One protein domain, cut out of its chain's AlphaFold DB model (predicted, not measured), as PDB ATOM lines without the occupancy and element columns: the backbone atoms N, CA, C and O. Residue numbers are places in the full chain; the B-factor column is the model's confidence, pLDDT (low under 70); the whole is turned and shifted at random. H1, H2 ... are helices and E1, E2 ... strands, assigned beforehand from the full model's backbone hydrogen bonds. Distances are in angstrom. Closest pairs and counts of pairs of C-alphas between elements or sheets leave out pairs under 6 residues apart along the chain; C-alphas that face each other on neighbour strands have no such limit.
ATOM      1  N   ILE A   3      13.303 -12.473  -5.296       61.19
ATOM      2  CA  ILE A   3      12.281 -11.792  -6.093       61.19
ATOM      3  C   ILE A   3      12.746 -10.381  -6.369       61.19
ATOM      4  O   ILE A   3      12.752  -9.516  -5.492       61.19
ATOM      5  N   ASN A   4      13.111 -10.156  -7.624       61.28
ATOM      6  CA  ASN A   4      13.620  -8.881  -8.092       61.28
ATOM      7  C   ASN A   4      12.563  -8.197  -8.954       61.28
ATOM      8  O   ASN A   4      12.277  -8.630 -10.073       61.28
ATOM      9  N   ILE A   5      11.993  -7.109  -8.432       66.19
ATOM     10  CA  ILE A   5      11.125  -6.213  -9.196       66.19
ATOM     11  C   ILE A   5      11.953  -4.988  -9.559       66.19
ATOM     12  O   ILE A   5      12.337  -4.200  -8.694       66.19
ATOM     13  N   ARG A   6      12.258  -4.836 -10.850       68.38
ATOM     14  CA  ARG A   6      13.015  -3.689 -11.357       68.38
ATOM     15  C   ARG A   6      12.067  -2.705 -12.019       68.38
ATOM     16  O   ARG A   6      11.474  -3.007 -13.053       68.38
ATOM     17  N   LEU A   7      11.977  -1.518 -11.432       66.56
ATOM     18  CA  LEU A   7      11.162  -0.422 -11.930       66.56
ATOM     19  C   LEU A   7      12.055   0.644 -12.567       66.56
ATOM     20  O   LEU A   7      13.041   1.084 -11.981       66.56
ATOM     21  N   THR A   8      11.737   1.043 -13.795       68.62
ATOM     22  CA  THR A   8      12.413   2.145 -14.490       68.62
ATOM     23  C   THR A   8      11.353   3.145 -14.925       68.62
ATOM     24  O   THR A   8      10.494   2.810 -15.740       68.62
ATOM     25  N   ILE A   9      11.393   4.339 -14.333       67.31
ATOM     26  CA  ILE A   9      10.415   5.415 -14.520       67.31
ATOM     27  C   ILE A   9      11.142   6.653 -15.039       67.31
ATOM     28  O   ILE A   9      12.197   7.012 -14.521       67.31
ATOM     29  N   ASP A  10      10.552   7.308 -16.034       68.44
ATOM     30  CA  ASP A  10      10.982   8.626 -16.494       68.44
ATOM     31  C   ASP A  10      10.650   9.708 -15.449       68.44
ATOM     32  O   ASP A  10       9.567   9.709 -14.858       68.44
ATOM     33  N   THR A  11      11.563  10.653 -15.246       66.88
ATOM     34  CA  THR A  11      11.414  11.844 -14.400       66.88
ATOM     35  C   THR A  11      10.074  12.572 -14.560       66.88
ATOM     36  O   THR A  11       9.483  12.946 -13.546       66.88
ATOM     37  N   GLU A  12       9.534  12.708 -15.778       69.69
ATOM     38  CA  GLU A  12       8.221  13.348 -16.001       69.69
ATOM     39  C   GLU A  12       7.039  12.547 -15.426       69.69
ATOM     40  O   GLU A  12       5.994  13.106 -15.087       69.69
ATOM     41  N   ALA A  13       7.174  11.225 -15.309       66.12
ATOM     42  CA  ALA A  13       6.104  10.322 -14.891       66.12
ATOM     43  C   ALA A  13       6.119  10.010 -13.383       66.12
ATOM     44  O   ALA A  13       5.241   9.289 -12.903       66.12
ATOM     45  N   LYS A  14       7.064  10.581 -12.624       66.94
ATOM     46  CA  LYS A  14       7.307  10.280 -11.202       66.94
ATOM     47  C   LYS A  14       6.075  10.440 -10.300       66.94
ATOM     48  O   LYS A  14       5.890   9.674  -9.362       66.94
ATOM     49  N   HIS A  15       5.204  11.412 -10.578       66.06
ATOM     50  CA  HIS A  15       3.988  11.613  -9.777       66.06
ATOM     51  C   HIS A  15       2.888  10.584 -10.098       66.06
ATOM     52  O   HIS A  15       2.116  10.193  -9.229       66.06
ATOM     53  N   LYS A  16       2.814  10.102 -11.346       68.94
ATOM     54  CA  LYS A  16       1.844   9.071 -11.759       68.94
ATOM     55  C   LYS A  16       2.339   7.653 -11.473       68.94
ATOM     56  O   LYS A  16       1.541   6.720 -11.444       68.94
ATOM     57  N   SER A  17       3.636   7.479 -11.223       72.19
ATOM     58  CA  SER A  17       4.222   6.175 -10.926       72.19
ATOM     59  C   SER A  17       3.913   5.647  -9.528       72.19
ATOM     60  O   SER A  17       4.274   4.511  -9.238       72.19
ATOM     61  N   ILE A  18       3.224   6.421  -8.682       76.06
ATOM     62  CA  ILE A  18       2.764   5.978  -7.357       76.06
ATOM     63  C   ILE A  18       1.942   4.689  -7.478       76.06
ATOM     64  O   ILE A  18       2.208   3.739  -6.758       76.06
ATOM     65  N   VAL A  19       1.030   4.597  -8.455       77.06
ATOM     66  CA  VAL A  19       0.214   3.386  -8.686       77.06
ATOM     67  C   VAL A  19       1.082   2.171  -9.034       77.06
ATOM     68  O   VAL A  19       0.805   1.054  -8.605       77.06
ATOM     69  N   ILE A  20       2.153   2.389  -9.800       77.50
ATOM     70  CA  ILE A  20       3.079   1.328 -10.208       77.50
ATOM     71  C   ILE A  20       3.952   0.886  -9.028       77.50
ATOM     72  O   ILE A  20       4.227  -0.302  -8.877       77.50
ATOM     73  N   TYR A  21       4.358   1.830  -8.181       77.69
ATOM     74  CA  TYR A  21       5.068   1.536  -6.942       77.69
ATOM     75  C   TYR A  21       4.196   0.703  -5.995       77.69
ATOM     76  O   TYR A  21       4.621  -0.349  -5.528       77.69
ATOM     77  N   ASP A  22       2.939   1.106  -5.807       82.75
ATOM     78  CA  ASP A  22       1.951   0.381  -5.005       82.75
ATOM     79  C   ASP A  22       1.726  -1.048  -5.522       82.75
ATOM     80  O   ASP A  22       1.648  -2.007  -4.754       82.75
ATOM     81  N   PHE A  23       1.652  -1.206  -6.846       81.88
ATOM     82  CA  PHE A  23       1.580  -2.515  -7.487       81.88
ATOM     83  C   PHE A  23       2.835  -3.352  -7.211       81.88
ATOM     84  O   PHE A  23       2.713  -4.512  -6.823       81.88
ATOM     85  N   SER A  24       4.026  -2.770  -7.362       79.94
ATOM     86  CA  SER A  24       5.302  -3.435  -7.078       79.94
ATOM     87  C   SER A  24       5.366  -3.947  -5.637       79.94
ATOM     88  O   SER A  24       5.716  -5.104  -5.414       79.94
ATOM     89  N   GLU A  25       4.967  -3.132  -4.661       81.81
ATOM     90  CA  GLU A  25       4.949  -3.526  -3.249       81.81
ATOM     91  C   GLU A  25       3.943  -4.653  -2.971       81.81
ATOM     92  O   GLU A  25       4.265  -5.615  -2.270       81.81
ATOM     93  N   LYS A  26       2.747  -4.603  -3.574       84.94
ATOM     94  CA  LYS A  26       1.736  -5.674  -3.457       84.94
ATOM     95  C   LYS A  26       2.191  -6.984  -4.089       84.94
ATOM     96  O   LYS A  26       1.933  -8.056  -3.553       84.94
ATOM     97  N   VAL A  27       2.873  -6.910  -5.225       80.12
ATOM     98  CA  VAL A  27       3.465  -8.076  -5.883       80.12
ATOM     99  C   VAL A  27       4.553  -8.656  -4.990       80.12
ATOM    100  O   VAL A  27       4.515  -9.839  -4.669       80.12
ATOM    101  N   LYS A  28       5.483  -7.832  -4.503       79.00
ATOM    102  CA  LYS A  28       6.543  -8.281  -3.599       79.00
ATOM    103  C   LYS A  28       5.968  -8.983  -2.366       79.00
ATOM    104  O   LYS A  28       6.388 -10.094  -2.056       79.00
ATOM    105  N   SER A  29       4.961  -8.398  -1.715       81.50
ATOM    106  CA  SER A  29       4.324  -8.998  -0.537       81.50
ATOM    107  C   SER A  29       3.564 -10.290  -0.851       81.50
ATOM    108  O   SER A  29       3.614 -11.227  -0.055       81.50
ATOM    109  N   PHE A  30       2.924 -10.386  -2.022       82.69
ATOM    110  CA  PHE A  30       2.255 -11.608  -2.472       82.69
ATOM    111  C   PHE A  30       3.223 -12.787  -2.557       82.69
ATOM    112  O   PHE A  30       2.866 -13.903  -2.169       82.69
ATOM    113  N   PHE A  31       4.436 -12.552  -3.064       76.62
ATOM    114  CA  PHE A  31       5.381 -13.631  -3.294       76.62
ATOM    115  C   PHE A  31       6.322 -13.928  -2.108       76.62
ATOM    116  O   PHE A  31       6.713 -15.081  -1.961       76.62
ATOM    117  N   VAL A  32       6.659 -12.957  -1.247       74.50
ATOM    118  CA  VAL A  32       7.635 -13.133  -0.142       74.50
ATOM    119  C   VAL A  32       7.233 -14.213   0.875       74.50
ATOM    120  O   VAL A  32       8.101 -14.904   1.397       74.50
ATOM    121  N   ASN A  33       5.937 -14.405   1.135       71.50
ATOM    122  CA  ASN A  33       5.456 -15.301   2.200       71.50
ATOM    123  C   ASN A  33       4.915 -16.648   1.697       71.50
ATOM    124  O   ASN A  33       4.192 -17.335   2.419       71.50
ATOM    125  N   ARG A  34       5.197 -17.021   0.447       75.00
ATOM    126  CA  ARG A  34       4.662 -18.246  -0.161       75.00
ATOM    127  C   ARG A  34       5.742 -19.310  -0.306       75.00
ATOM    128  O   ARG A  34       6.881 -19.020  -0.657       75.00
ATOM    129  N   VAL A  35       5.348 -20.555  -0.057       69.25
ATOM    130  CA  VAL A  35       6.190 -21.737  -0.260       69.25
ATOM    131  C   VAL A  35       5.909 -22.272  -1.662       69.25
ATOM    132  O   VAL A  35       4.806 -22.737  -1.931       69.25
ATOM    133  N   TYR A  36       6.892 -22.178  -2.557       72.81
ATOM    134  CA  TYR A  36       6.771 -22.580  -3.968       72.81
ATOM    135  C   TYR A  36       7.329 -23.982  -4.259       72.81
ATOM    136  O   TYR A  36       7.437 -24.374  -5.417       72.81
ATOM    137  N   GLY A  37       7.662 -24.746  -3.214       70.75
ATOM    138  CA  GLY A  37       8.356 -26.026  -3.352       70.75
ATOM    139  C   GLY A  37       9.825 -25.852  -3.751       70.75
ATOM    140  O   GLY A  37      10.343 -24.738  -3.779       70.75
ATOM    141  N   ASN A  38      10.495 -26.968  -4.041       76.25
ATOM    142  CA  ASN A  38      11.916 -26.980  -4.417       76.25
ATOM    143  C   ASN A  38      12.142 -26.819  -5.930       76.25
ATOM    144  O   ASN A  38      13.285 -26.749  -6.371       76.25
ATOM    145  N   ASP A  39      11.066 -26.749  -6.717       76.31
ATOM    146  CA  ASP A  39      11.135 -26.791  -8.182       76.31
ATOM    147  C   ASP A  39      11.360 -25.406  -8.812       76.31
ATOM    148  O   ASP A  39      11.717 -25.301  -9.985       76.31
ATOM    149  N   ILE A  40      11.144 -24.327  -8.049       68.31
ATOM    150  CA  ILE A  40      11.267 -22.943  -8.520       68.31
ATOM    151  C   ILE A  40      12.290 -22.202  -7.661       68.31
ATOM    152  O   ILE A  40      12.020 -21.810  -6.528       68.31
ATOM    153  N   GLU A  41      13.469 -21.972  -8.235       67.44
ATOM    154  CA  GLU A  41      14.568 -21.277  -7.564       67.44
ATOM    155  C   GLU A  41      14.402 -19.746  -7.628       67.44
ATOM    156  O   GLU A  41      14.504 -19.059  -6.607       67.44
ATOM    157  N   ASN A  42      14.079 -19.217  -8.819       66.62
ATOM    158  CA  ASN A  42      14.063 -17.782  -9.119       66.62
ATOM    159  C   ASN A  42      12.894 -17.379 -10.035       66.62
ATOM    160  O   ASN A  42      12.614 -18.042 -11.033       66.62
ATOM    161  N   TYR A  43      12.258 -16.238  -9.745       67.75
ATOM    162  CA  TYR A  43      11.203 -15.648 -10.577       67.75
ATOM    163  C   TYR A  43      11.420 -14.135 -10.719       67.75
ATOM    164  O   TYR A  43      11.566 -13.423  -9.727       67.75
ATOM    165  N   THR A  44      11.450 -13.632 -11.957       71.06
ATOM    166  CA  THR A  44      11.723 -12.214 -12.255       71.06
ATOM    167  C   THR A  44      10.557 -11.583 -13.006       71.06
ATOM    168  O   THR A  44      10.138 -12.089 -14.045       71.06
ATOM    169  N   ILE A  45      10.078 -10.435 -12.517       72.06
ATOM    170  CA  ILE A  45       9.066  -9.615 -13.195       72.06
ATOM    171  C   ILE A  45       9.698  -8.268 -13.557       72.06
ATOM    172  O   ILE A  45      10.077  -7.488 -12.683       72.06
ATOM    173  N   GLY A  46       9.800  -7.986 -14.856       67.75
ATOM    174  CA  GLY A  46      10.279  -6.703 -15.370       67.75
ATOM    175  C   GLY A  46       9.133  -5.853 -15.911       67.75
ATOM    176  O   GLY A  46       8.414  -6.295 -16.805       67.75
ATOM    177  N   LEU A  47       8.993  -4.619 -15.419       68.38
ATOM    178  CA  LEU A  47       8.040  -3.638 -15.941       68.38
ATOM    179  C   LEU A  47       8.793  -2.400 -16.443       68.38
ATOM    180  O   LEU A  47       9.504  -1.740 -15.684       68.38
ATOM    181  N   LYS A  48       8.619  -2.065 -17.726       70.44
ATOM    182  CA  LYS A  48       9.221  -0.879 -18.345       70.44
ATOM    183  C   LYS A  48       8.128   0.055 -18.855       70.44
ATOM    184  O   LYS A  48       7.454  -0.264 -19.831       70.44
ATOM    185  N   CYS A  49       7.980   1.212 -18.217       67.06
ATOM    186  CA  CYS A  49       7.010   2.234 -18.609       67.06
ATOM    187  C   CYS A  49       7.752   3.448 -19.163       67.06
ATOM    188  O   CYS A  49       8.500   4.103 -18.442       67.06
ATOM    189  N   ILE A  50       7.554   3.739 -20.447       69.38
ATOM    190  CA  ILE A  50       8.190   4.866 -21.134       69.38
ATOM    191  C   ILE A  50       7.086   5.701 -21.764       69.38
ATOM    192  O   ILE A  50       6.275   5.176 -22.529       69.38
ATOM    193  N   LYS A  51       7.064   7.000 -21.463       71.69
ATOM    194  CA  LYS A  51       6.297   7.960 -22.252       71.69
ATOM    195  C   LYS A  51       7.100   8.217 -23.519       71.69
ATOM    196  O   LYS A  51       8.180   8.791 -23.465       71.69
ATOM    197  N   VAL A  52       6.617   7.709 -24.644       72.12
ATOM    198  CA  VAL A  52       7.330   7.868 -25.911       72.12
ATOM    199  C   VAL A  52       7.185   9.324 -26.362       72.12
ATOM    200  O   VAL A  52       6.049   9.803 -26.408       72.12
ATOM    201  N   PRO A  53       8.285  10.038 -26.657       77.94
ATOM    202  CA  PRO A  53       8.209  11.378 -27.224       77.94
ATOM    203  C   PRO A  53       7.481  11.357 -28.570       77.94
ATOM    204  O   PRO A  53       7.613  10.393 -29.331       77.94
ATOM    205  N   GLU A  54       6.757  12.431 -28.870       78.31
ATOM    206  CA  GLU A  54       6.037  12.569 -30.136       78.31
ATOM    207  C   GLU A  54       7.010  12.457 -31.326       78.31
ATOM    208  O   GLU A  54       8.082  13.068 -31.334       78.31
ATOM    209  N   GLY A  55       6.682  11.610 -32.304       80.25
ATOM    210  CA  GLY A  55       7.524  11.321 -33.472       80.25
ATOM    211  C   GLY A  55       8.562  10.203 -33.273       80.25
ATOM    212  O   GLY A  55       9.235   9.801 -34.232       80.25
ATOM    213  N   TYR A  56       8.695   9.658 -32.057       75.50
ATOM    214  CA  TYR A  56       9.605   8.550 -31.727       75.50
ATOM    215  C   TYR A  56       8.881   7.205 -31.522       75.50
ATOM    216  O   TYR A  56       9.506   6.212 -31.143       75.50
ATOM    217  N   GLU A  57       7.590   7.111 -31.852       80.44
ATOM    218  CA  GLU A  57       6.751   5.910 -31.696       80.44
ATOM    219  C   GLU A  57       7.308   4.704 -32.456       80.44
ATOM    220  O   GLU A  57       7.136   3.555 -32.048       80.44
ATOM    221  N   LYS A  58       8.029   4.951 -33.552       74.69
ATOM    222  CA  LYS A  58       8.696   3.908 -34.342       74.69
ATOM    223  C   LYS A  58       9.798   3.166 -33.579       74.69
ATOM    224  O   LYS A  58      10.097   2.033 -33.932       74.69
ATOM    225  N   PHE A  59      10.390   3.781 -32.552       70.75
ATOM    226  CA  PHE A  59      11.468   3.184 -31.758       70.75
ATOM    227  C   PHE A  59      10.960   2.430 -30.525       70.75
ATOM    228  O   PHE A  59      11.692   1.611 -29.973       70.75
ATOM    229  N   SER A  60       9.725   2.691 -30.084       70.38
ATOM    230  CA  SER A  60       9.113   1.953 -28.970       70.38
ATOM    231  C   SER A  60       8.469   0.644 -29.416       70.38
ATOM    232  O   SER A  60       8.327  -0.283 -28.618       70.38
ATOM    233  N   LYS A  61       8.086   0.548 -30.693       71.56
ATOM    234  CA  LYS A  61       7.538  -0.676 -31.268       71.56
ATOM    235  C   LYS A  61       8.644  -1.712 -31.407       71.56
ATOM    236  O   LYS A  61       9.706  -1.445 -31.963       71.56
ATOM    237  N   GLN A  62       8.366  -2.923 -30.935       67.19
ATOM    238  CA  GLN A  62       9.224  -4.065 -31.200       67.19
ATOM    239  C   GLN A  62       9.300  -4.255 -32.717       67.19
ATOM    240  O   GLN A  62       8.292  -4.553 -33.364       67.19
ATOM    241  N   ASN A  63      10.486  -4.050 -33.295       68.38
ATOM    242  CA  ASN A  63      10.714  -4.360 -34.698       68.38
ATOM    243  C   ASN A  63      10.542  -5.865 -34.863       68.38
ATOM    244  O   ASN A  63      11.396  -6.645 -34.439       68.38
ATOM    245  N   LYS A  64       9.415  -6.277 -35.450       68.38
ATOM    246  CA  LYS A  64       9.242  -7.667 -35.857       68.38
ATOM    247  C   LYS A  64      10.391  -7.993 -36.813       68.38
ATOM    248  O   LYS A  64      10.588  -7.232 -37.765       68.38
ATOM    249  N   PRO A  65      11.158  -9.069 -36.577       69.12
ATOM    250  CA  PRO A  65      12.143  -9.497 -37.549       69.12
ATOM    251  C   PRO A  65      11.397  -9.773 -38.853       69.12
ATOM    252  O   PRO A  65      10.519 -10.634 -38.919       69.12
ATOM    253  N   VAL A  66      11.693  -8.983 -39.881       65.19
ATOM    254  CA  VAL A  66      11.178  -9.247 -41.218       65.19
ATOM    255  C   VAL A  66      12.060 -10.351 -41.778       65.19
ATOM    256  O   VAL A  66      13.190 -10.099 -42.195       65.19
ATOM    257  N   TYR A  67      11.566 -11.586 -41.730       63.44
ATOM    258  CA  TYR A  67      12.203 -12.704 -42.412       63.44
ATOM    259  C   TYR A  67      12.039 -12.496 -43.914       63.44
ATOM    260  O   TYR A  67      11.003 -12.799 -44.499       63.44
ATOM    261  N   VAL A  68      13.063 -11.916 -44.533       63.16
ATOM    262  CA  VAL A  68      13.132 -11.792 -45.983       63.16
ATOM    263  C   VAL A  68      13.927 -12.990 -46.491       63.16
ATOM    264  O   VAL A  68      15.147 -13.007 -46.368       63.16
ATOM    265  N   PHE A  69      13.241 -13.986 -47.060       59.22
ATOM    266  CA  PHE A  69      13.883 -15.150 -47.695       59.22
ATOM    267  C   PHE A  69      14.844 -14.757 -48.828       59.22
ATOM    268  O   PHE A  69      15.755 -15.505 -49.163       59.22
ATOM    269  N   TYR A  70      14.638 -13.582 -49.430       58.81
ATOM    270  CA  TYR A  70      15.400 -13.123 -50.581       58.81
ATOM    271  C   TYR A  70      15.585 -11.605 -50.545       58.81
ATOM    272  O   TYR A  70      14.649 -10.844 -50.799       58.81
ATOM    273  N   LYS A  71      16.798 -11.143 -50.224       61.75
ATOM    274  CA  LYS A  71      17.129  -9.714 -50.186       61.75
ATOM    275  C   LYS A  71      18.104  -9.381 -51.312       61.75
ATOM    276  O   LYS A  71      19.270  -9.763 -51.271       61.75
ATOM    277  N   VAL A  72      17.634  -8.638 -52.314       63.38
ATOM    278  CA  VAL A  72      18.507  -8.035 -53.334       63.38
ATOM    279  C   VAL A  72      18.762  -6.596 -52.925       63.38
ATOM    280  O   VAL A  72      17.854  -5.767 -52.948       63.38
ATOM    281  N   LYS A  73      19.996  -6.287 -52.524       64.44
ATOM    282  CA  LYS A  73      20.388  -4.907 -52.235       64.44
ATOM    283  C   LYS A  73      20.923  -4.305 -53.531       64.44
ATOM    284  O   LYS A  73      21.957  -4.740 -54.038       64.44
ATOM    285  N   LYS A  74      20.193  -3.342 -54.095       66.38
ATOM    286  CA  LYS A  74      20.633  -2.592 -55.275       66.38
ATOM    287  C   LYS A  74      21.562  -1.473 -54.818       66.38
ATOM    288  O   LYS A  74      21.207  -0.699 -53.930       66.38
ATOM    289  N   ASN A  75      22.766  -1.427 -55.372       62.94
ATOM    290  CA  ASN A  75      23.708  -0.354 -55.104       62.94
ATOM    291  C   ASN A  75      23.163   0.942 -55.721       62.94
ATOM    292  O   ASN A  75      22.910   0.995 -56.923       62.94
ATOM    293  N   ILE A  76      22.972   1.974 -54.900       67.00
ATOM    294  CA  ILE A  76      22.440   3.272 -55.340       67.00
ATOM    295  C   ILE A  76      23.416   4.059 -56.229       67.00
ATOM    296  O   ILE A  76      22.979   4.945 -56.951       67.00
ATOM    297  N   TYR A  77      24.709   3.722 -56.213       69.81
ATOM    298  CA  TYR A  77      25.750   4.407 -56.986       69.81
ATOM    299  C   TYR A  77      26.082   3.703 -58.304       69.81
ATOM    300  O   TYR A  77      26.404   4.362 -59.285       69.81
ATOM    301  N   THR A  78      26.008   2.370 -58.344       72.00
ATOM    302  CA  THR A  78      26.393   1.585 -59.534       72.00
ATOM    303  C   THR A  78      25.221   0.871 -60.201       72.00
ATOM    304  O   THR A  78      25.387   0.263 -61.252       72.00
ATOM    305  N   GLY A  79      24.029   0.883 -59.593       66.06
ATOM    306  CA  GLY A  79      22.833   0.207 -60.103       66.06
ATOM    307  C   GLY A  79      22.881  -1.327 -60.051       66.06
ATOM    308  O   GLY A  79      21.847  -1.969 -60.250       66.06
ATOM    309  N   GLY A  80      24.039  -1.920 -59.745       58.91
ATOM    310  CA  GLY A  80      24.231  -3.364 -59.633       58.91
ATOM    311  C   GLY A  80      23.525  -3.950 -58.408       58.91
ATOM    312  O   GLY A  80      23.589  -3.394 -57.310       58.91
ATOM    313  N   GLY A  81      22.822  -5.069 -58.595       68.12
ATOM    314  CA  GLY A  81      22.144  -5.795 -57.519       68.12
ATOM    315  C   GLY A  81      22.999  -6.936 -56.979       68.12
ATOM    316  O   GLY A  81      23.379  -7.822 -57.739       68.12
ATOM    317  N   HIS A  82      23.245  -6.957 -55.669       59.12
ATOM    318  CA  HIS A  82      23.840  -8.109 -54.988       59.12
ATOM    319  C   HIS A  82      22.757  -8.904 -54.256       59.12
ATOM    320  O   HIS A  82      21.973  -8.342 -53.483       59.12
ATOM    321  N   LYS A  83      22.708 -10.217 -54.514       61.84
ATOM    322  CA  LYS A  83      21.837 -11.157 -53.800       61.84
ATOM    323  C   LYS A  83      22.477 -11.500 -52.458       61.84
ATOM    324  O   LYS A  83      23.629 -11.920 -52.422       61.84
ATOM    325  N   MET A  84      21.736 -11.308 -51.374       56.12
ATOM    326  CA  MET A  84      22.121 -11.768 -50.044       56.12
ATOM    327  C   MET A  84      21.373 -13.072 -49.766       56.12
ATOM    328  O   MET A  84      20.142 -13.072 -49.722       56.12
ATOM    329  N   TYR A  85      22.122 -14.165 -49.639       53.25
ATOM    330  CA  TYR A  85      21.631 -15.439 -49.117       53.25
ATOM    331  C   TYR A  85      21.909 -15.440 -47.609       53.25
ATOM    332  O   TYR A  85      23.019 -15.085 -47.210       53.25
TER     333      TYR A  85
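What this domain is: This is residues 3 to 85 of the 86 residues of an uncharacterized protein of Sphingobacterium faecium (UniProt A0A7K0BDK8). A two-strand parallel sheet, E1 and E2, with helix H1 beside E1 makes one end; a thin stretch with short H2 leads to a small hairpin, E3 and E4, at the far end. The printed part has 83 residues in the order E1 H1 E2 H2 E3 E4, mixed in class, with under half in named elements. It is extended, with a radius of gyration of the C-alphas of 22.5 A, and flat, 66 by 40 by 12 A.

How they stand to each other: E1, residues 3 to 8, and E2, residues 42 to 48, are parallel at 12 degrees; C-alphas 5 and 45 face each other at 5.6 A, but no backbone N and O across the pair are within hydrogen-bond range. With H1, residues 18 to 32, they form a strand-helix-strand unit, two parallel strands with a helix between them in the chain, its crossover left-handed. The closest C-alphas of E1 and H1, Ile 5 and Ser 24, are 6.8 A apart; H1 and E2 are near each other, with 5 pairs of C-alphas within 10 A. E3, residues 71 to 74, and E4, residues 81 to 84, form an antiparallel hairpin at 154 degrees, with N 73 and O 82 at 3.0 A. Every O i to N i+4 pair in H1 is within hydrogen-bond range; H2, residues 57 to 60, is too short for one.

Where its parts are: E1 begins at C-alpha 3 (12.281, -11.792, -6.093) and spans 16.3 A, H1 21.0 A, E2 19.9 A, H2 5.4 A, E3 9.4 A and E4 9.6 A, ending at C-alpha 84 (22.121, -11.768, -50.044).

The domain as a whole: The farthest C-alphas, Asn 33 and Thr 78, are 67.3 A apart. The printed part has no cut, and its links are short. Mean pLDDT of the printed part is 70.2; 46 residues are under 70, among them 3 to 16 and 62 to 77.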